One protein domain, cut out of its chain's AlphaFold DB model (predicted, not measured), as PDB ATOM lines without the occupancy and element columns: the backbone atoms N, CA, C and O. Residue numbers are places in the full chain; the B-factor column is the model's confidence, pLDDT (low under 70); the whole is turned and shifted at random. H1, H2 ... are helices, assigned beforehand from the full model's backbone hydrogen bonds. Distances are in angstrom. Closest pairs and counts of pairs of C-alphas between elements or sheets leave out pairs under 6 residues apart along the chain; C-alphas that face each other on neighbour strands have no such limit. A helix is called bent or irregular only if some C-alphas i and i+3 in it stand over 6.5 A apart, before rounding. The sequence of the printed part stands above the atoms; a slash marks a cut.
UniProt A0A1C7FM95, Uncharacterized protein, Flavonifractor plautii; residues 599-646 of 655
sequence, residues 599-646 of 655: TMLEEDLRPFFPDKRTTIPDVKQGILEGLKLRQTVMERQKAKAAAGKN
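AT A GLANCE: This is residues 599 to 646 of the 655 residues of an uncharacterized protein of Flavonifractor plautii (UniProt A0A1C7FM95). One long helix, H2, makes nearly the whole length of the model, and beside its first residues the stretch before it, residues 599 to 615, folds into a small loop-built foot that holds the one-turn helix H1. Residues 624 to 646, which belong to H2, stick out from this foot as a bare arm. The printed part has 48 residues with two named helices, H1 then H2, and no named strand; the class is all helix. The whole is extended, with a radius of gyration of the C-alphas of 15.7 A, and its C-alphas span 49 by 19 by 16 A, a rod.

HOW THE PARTS SIT: Start from H2, residues 616 to 646, and look near its first residues for H1, residues 602 to 605. The two are close but not clearly touching: their closest C-alphas, those of Leu 605 and Val 619, are 7.9 A apart. Their centres are 22.5 A apart. From residue 624 to residue 646, H2 stands free. In H2 every pair of O i and N i+4 is within hydrogen-bond range; H1, with 4 residues, is too short for such a pair, and its one pair of O i and N i+3 is within range.

IN THESE COORDINATES: Find C-alpha 616 at (-35.950, 37.624, 7.893); from there H2 runs 45.3 A to C-alpha 646 at (-67.066, 69.607, 15.465), and it is not bent. Go back to C-alpha 602 at (-31.123, 41.080, 15.868), where H1 begins; it ends at C-alpha 605, 5.1 A away.

THE WHOLE: The two C-alphas farthest apart are those of Lys 612, in the link, and Asn 646, at 49.6 A. The link from H1 to H2 has 10 residues and is short, and the printed part has no cut. In the B-factor column the mean pLDDT of the printed part is 81.2; look at residues 644 to 646 for the values under 70.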
ATOM      1  N   THR A 599     -31.515  50.290   9.306       77.69
ATOM      2  CA  THR A 599     -30.833  49.052   9.709       77.69
ATOM      3  C   THR A 599     -31.189  48.757  11.161       77.69
ATOM      4  O   THR A 599     -30.928  49.597  12.015       77.69
ATOM      5  N   MET A 600     -31.777  47.590  11.425       78.62
ATOM      6  CA  MET A 600     -32.056  47.083  12.774       78.62
ATOM      7  C   MET A 600     -31.178  45.859  13.034       78.62
ATOM      8  O   MET A 600     -30.907  45.099  12.100       78.62
ATOM      9  N   LEU A 601     -30.727  45.687  14.273       82.31
ATOM     10  CA  LEU A 601     -29.936  44.539  14.707       82.31
ATOM     11  C   LEU A 601     -30.856  43.417  15.206       82.31
ATOM     12  O   LEU A 601     -32.035  43.634  15.479       82.31
ATOM     13  N   GLU A 602     -30.328  42.196  15.336       77.88
ATOM     14  CA  GLU A 602     -31.123  41.080  15.868       77.88
ATOM     15  C   GLU A 602     -31.590  41.361  17.305       77.88
ATOM     16  O   GLU A 602     -32.730  41.054  17.645       77.88
ATOM     17  N   GLU A 603     -30.761  42.029  18.110       80.38
ATOM     18  CA  GLU A 603     -31.060  42.437  19.490       80.38
ATOM     19  C   GLU A 603     -32.289  43.361  19.594       80.38
ATOM     20  O   GLU A 603     -33.096  43.192  20.506       80.38
ATOM     21  N   ASP A 604     -32.494  44.266  18.626       80.56
ATOM     22  CA  ASP A 604     -33.671  45.152  18.563       80.56
ATOM     23  C   ASP A 604     -34.962  44.385  18.228       80.56
ATOM     24  O   ASP A 604     -36.069  44.794  18.586       80.56
ATOM     25  N   LEU A 605     -34.828  43.284  17.483       80.38
ATOM     26  CA  LEU A 605     -35.928  42.537  16.868       80.38
ATOM     27  C   LEU A 605     -36.369  41.345  17.727       80.38
ATOM     28  O   LEU A 605     -37.557  41.021  17.783       80.38
ATOM     29  N   ARG A 606     -35.426  40.717  18.440       80.94
ATOM     30  CA  ARG A 606     -35.639  39.551  19.309       80.94
ATOM     31  C   ARG A 606     -36.766  39.727  20.350       80.94
ATOM     32  O   ARG A 606     -37.494  38.757  20.555       80.94
ATOM     33  N   PRO A 607     -36.982  40.911  20.970       84.81
ATOM     34  CA  PRO A 607     -38.091  41.134  21.905       84.81
ATOM     35  C   PRO A 607     -39.483  41.080  21.259       84.81
ATOM     36  O   PRO A 607     -40.457  40.766  21.938       84.81
ATOM     37  N   PHE A 608     -39.586  41.379  19.960       79.06
ATOM     38  CA  PHE A 608     -40.851  41.393  19.214       79.06
ATOM     39  C   PHE A 608     -41.118  40.076  18.469       79.06
ATOM     40  O   PHE A 608     -42.267  39.771  18.158       79.06
ATOM     41  N   PHE A 609     -40.072  39.284  18.220       84.62
ATOM     42  CA  PHE A 609     -40.131  37.986  17.543       84.62
ATOM     43  C   PHE A 609     -39.481  36.896  18.422       84.62
ATOM     44  O   PHE A 609     -38.341  36.487  18.176       84.62
ATOM     45  N   PRO A 610     -40.177  36.424  19.480       76.31
ATOM     46  CA  PRO A 610     -39.601  35.521  20.479       76.31
ATOM     47  C   PRO A 610     -39.276  34.121  19.936       76.31
ATOM     48  O   PRO A 610     -38.388  33.449  20.473       76.31
ATOM     49  N   ASP A 611     -39.931  33.684  18.855       80.94
ATOM     50  CA  ASP A 611     -39.749  32.358  18.262       80.94
ATOM     51  C   ASP A 611     -38.360  32.157  17.650       80.94
ATOM     52  O   ASP A 611     -37.866  32.943  16.841       80.94
ATOM     53  N   LYS A 612     -37.691  31.058  18.013       73.44
ATOM     54  CA  LYS A 612     -36.312  30.747  17.570       73.44
ATOM     55  C   LYS A 612     -36.216  30.245  16.119       73.44
ATOM     56  O   LYS A 612     -35.171  29.752  15.711       73.44
ATOM     57  N   ARG A 613     -37.313  30.323  15.361       78.75
ATOM     58  CA  ARG A 613     -37.425  29.893  13.955       78.75
ATOM     59  C   ARG A 613     -37.904  31.001  13.011       78.75
ATOM     60  O   ARG A 613     -37.997  30.749  11.816       78.75
ATOM     61  N   THR A 614     -38.206  32.198  13.521       79.06
ATOM     62  CA  THR A 614     -38.651  33.335  12.702       79.06
ATOM     63  C   THR A 614     -37.561  33.744  11.713       79.06
ATOM     64  O   THR A 614     -36.414  33.961  12.102       79.06
ATOM     65  N   THR A 615     -37.913  33.859  10.436       81.94
ATOM     66  CA  THR A 615     -36.985  34.212   9.359       81.94
ATOM     67  C   THR A 615     -37.036  35.708   9.028       81.94
ATOM     68  O   THR A 615     -37.968  36.425   9.394       81.94
ATOM     69  N   ILE A 616     -36.026  36.210   8.308       79.00
ATOM     70  CA  ILE A 616     -35.950  37.624   7.893       79.00
ATOM     71  C   ILE A 616     -37.189  38.072   7.074       79.00
ATOM     72  O   ILE A 616     -37.647  39.198   7.291       79.00
ATOM     73  N   PRO A 617     -37.760  37.259   6.157       81.38
ATOM     74  CA  PRO A 617     -39.078  37.515   5.566       81.38
ATOM     75  C   PRO A 617     -40.203  37.723   6.588       81.38
ATOM     76  O   PRO A 617     -40.887  38.744   6.515       81.38
ATOM     77  N   ASP A 618     -40.355  36.824   7.562       81.06
ATOM     78  CA  ASP A 618     -41.447  36.872   8.548       81.06
ATOM     79  C   ASP A 618     -41.348  38.129   9.427       81.06
ATOM     80  O   ASP A 618     -42.336  38.830   9.643       81.06
ATOM     81  N   VAL A 619     -40.125  38.475   9.859       81.69
ATOM     82  CA  VAL A 619     -39.833  39.716  10.596       81.69
ATOM     83  C   VAL A 619     -40.238  40.946   9.778       81.69
ATOM     84  O   VAL A 619     -40.913  41.842  10.288       81.69
ATOM     85  N   LYS A 620     -39.876  40.994   8.488       83.12
ATOM     86  CA  LYS A 620     -40.263  42.098   7.591       83.12
ATOM     87  C   LYS A 620     -41.778  42.189   7.419       83.12
ATOM     88  O   LYS A 620     -42.310  43.298   7.436       83.12
ATOM     89  N   GLN A 621     -42.471  41.059   7.273       85.38
ATOM     90  CA  GLN A 621     -43.927  41.040   7.151       85.38
ATOM     91  C   GLN A 621     -44.600  41.539   8.437       85.38
ATOM     92  O   GLN A 621     -45.407  42.465   8.367       85.38
ATOM     93  N   GLY A 622     -44.204  41.028   9.608       84.38
ATOM     94  CA  GLY A 622     -44.743  41.462  10.902       84.38
ATOM     95  C   GLY A 622     -44.528  42.955  11.179       84.38
ATOM     96  O   GLY A 622     -45.446  43.638  11.636       84.38
ATOM     97  N   ILE A 623     -43.361  43.506  10.821       86.06
ATOM     98  CA  ILE A 623     -43.095  44.954  10.909       86.06
ATOM     99  C   ILE A 623     -44.039  45.743   9.987       86.06
ATOM    100  O   ILE A 623     -44.631  46.736  10.413       86.06
ATOM    101  N   LEU A 624     -44.216  45.314   8.733       87.75
ATOM    102  CA  LEU A 624     -45.088  45.997   7.770       87.75
ATOM    103  C   LEU A 624     -46.572  45.923   8.164       87.75
ATOM    104  O   LEU A 624     -47.302  46.897   7.978       87.75
ATOM    105  N   GLU A 625     -47.028  44.808   8.728       87.94
ATOM    106  CA  GLU A 625     -48.394  44.650   9.238       87.94
ATOM    107  C   GLU A 625     -48.629  45.476  10.510       87.94
ATOM    108  O   GLU A 625     -49.623  46.200  10.591       87.94
ATOM    109  N   GLY A 626     -47.675  45.488  11.447       86.62
ATOM    110  CA  GLY A 626     -47.712  46.358  12.625       86.62
ATOM    111  C   GLY A 626     -47.743  47.851  12.271       86.62
ATOM    112  O   GLY A 626     -48.498  48.620  12.873       86.62
ATOM    113  N   LEU A 627     -46.993  48.271  11.246       88.31
ATOM    114  CA  LEU A 627     -47.020  49.646  10.733       88.31
ATOM    115  C   LEU A 627     -48.369  50.004  10.084       88.31
ATOM    116  O   LEU A 627     -48.901  51.078  10.372       88.31
ATOM    117  N   LYS A 628     -48.962  49.106   9.283       89.94
ATOM    118  CA  LYS A 628     -50.318  49.286   8.720       89.94
ATOM    119  C   LYS A 628     -51.374  49.404   9.823       89.94
ATOM    120  O   LYS A 628     -52.186  50.329   9.808       89.94
ATOM    121  N   LEU A 629     -51.339  48.519  10.823       88.94
ATOM    122  CA  LEU A 629     -52.241  48.583  11.978       88.94
ATOM    123  C   LEU A 629     -52.095  49.925  12.711       88.94
ATOM    124  O   LEU A 629     -53.096  50.609  12.937       88.94
ATOM    125  N   ARG A 630     -50.860  50.369  12.981       87.38
ATOM    126  CA  ARG A 630     -50.583  51.681  13.590       87.38
ATOM    127  C   ARG A 630     -51.131  52.846  12.757       87.38
ATOM    128  O   ARG A 630     -51.688  53.773  13.343       87.38
ATOM    129  N   GLN A 631     -51.030  52.804  11.426       86.94
ATOM    130  CA  GLN A 631     -51.628  53.816  10.543       86.94
ATOM    131  C   GLN A 631     -53.155  53.862  10.691       86.94
ATOM    132  O   GLN A 631     -53.690  54.920  11.022       86.94
ATOM    133  N   THR A 632     -53.854  52.725  10.580       88.56
ATOM    134  CA  THR A 632     -55.328  52.701  10.717       88.56
ATOM    135  C   THR A 632     -55.812  53.156  12.103       88.56
ATOM    136  O   THR A 632     -56.862  53.790  12.223       88.56
ATOM    137  N   VAL A 633     -55.043  52.895  13.169       89.69
ATOM    138  CA  VAL A 633     -55.331  53.405  14.520       89.69
ATOM    139  C   VAL A 633     -55.134  54.923  14.591       89.69
ATOM    140  O   VAL A 633     -56.008  55.616  15.109       89.69
ATOM    141  N   MET A 634     -54.043  55.457  14.029       85.88
ATOM    142  CA  MET A 634     -53.784  56.904  13.960       85.88
ATOM    143  C   MET A 634     -54.857  57.648  13.151       85.88
ATOM    144  O   MET A 634     -55.280  58.737  13.539       85.88
ATOM    145  N   GLU A 635     -55.346  57.066  12.055       86.94
ATOM    146  CA  GLU A 635     -56.445  57.619  11.254       86.94
ATOM    147  C   GLU A 635     -57.767  57.619  12.025       86.94
ATOM    148  O   GLU A 635     -58.437  58.649  12.099       86.94
ATOM    149  N   ARG A 636     -58.110  56.508  12.691       86.06
ATOM    150  CA  ARG A 636     -59.291  56.424  13.569       86.06
ATOM    151  C   ARG A 636     -59.216  57.417  14.735       86.06
ATOM    152  O   ARG A 636     -60.237  57.995  15.104       86.06
ATOM    153  N   GLN A 637     -58.028  57.661  15.292       84.31
ATOM    154  CA  GLN A 637     -57.808  58.692  16.312       84.31
ATOM    155  C   GLN A 637     -57.969  60.110  15.742       84.31
ATOM    156  O   GLN A 637     -58.695  60.910  16.332       84.31
ATOM    157  N   LYS A 638     -57.387  60.416  14.571       83.94
ATOM    158  CA  LYS A 638     -57.590  61.700  13.872       83.94
ATOM    159  C   LYS A 638     -59.067  61.951  13.552       83.94
ATOM    160  O   LYS A 638     -59.558  63.045  13.818       83.94
ATOM    161  N   ALA A 639     -59.787  60.945  13.057       81.62
ATOM    162  CA  ALA A 639     -61.216  61.035  12.759       81.62
ATOM    163  C   ALA A 639     -62.053  61.314  14.021       81.62
ATOM    164  O   ALA A 639     -62.875  62.231  14.021       81.62
ATOM    165  N   LYS A 640     -61.797  60.603  15.132       83.00
ATOM    166  CA  LYS A 640     -62.452  60.879  16.424       83.00
ATOM    167  C   LYS A 640     -62.118  62.277  16.964       83.00
ATOM    168  O   LYS A 640     -63.006  62.952  17.477       83.00
ATOM    169  N   ALA A 641     -60.876  62.742  16.814       76.25
ATOM    170  CA  ALA A 641     -60.469  64.086  17.228       76.25
ATOM    171  C   ALA A 641     -61.118  65.194  16.375       76.25
ATOM    172  O   ALA A 641     -61.500  66.234  16.910       76.25
ATOM    173  N   ALA A 642     -61.290  64.971  15.068       71.69
ATOM    174  CA  ALA A 642     -62.017  65.876  14.179       71.69
ATOM    175  C   ALA A 642     -63.517  65.928  14.523       71.69
ATOM    176  O   ALA A 642     -64.071  67.014  14.684       71.69
ATOM    177  N   ALA A 643     -64.153  64.771  14.736       73.19
ATOM    178  CA  ALA A 643     -65.545  64.692  15.177       73.19
ATOM    179  C   ALA A 643     -65.760  65.408  16.524       73.19
ATOM    180  O   ALA A 643     -66.650  66.246  16.640       73.19
ATOM    181  N   GLY A 644     -64.891  65.165  17.513       64.94
ATOM    182  CA  GLY A 644     -64.945  65.834  18.818       64.94
ATOM    183  C   GLY A 644     -64.746  67.354  18.752       64.94
ATOM    184  O   GLY A 644     -65.361  68.082  19.531       64.94
ATOM    185  N   LYS A 645     -63.946  67.859  17.799       58.44
ATOM    186  CA  LYS A 645     -63.833  69.304  17.531       58.44
ATOM    187  C   LYS A 645     -65.105  69.890  16.912       58.44
ATOM    188  O   LYS A 645     -65.462  71.009  17.265       58.44
ATOM    189  N   ASN A 646     -65.798  69.152  16.044       57.25
ATOM    190  CA  ASN A 646     -67.066  69.607  15.465       57.25
ATOM    191  C   ASN A 646     -68.208  69.603  16.496       57.25
ATOM    192  O   ASN A 646     -68.941  70.583  16.567       57.25
TER     193      ASN A 646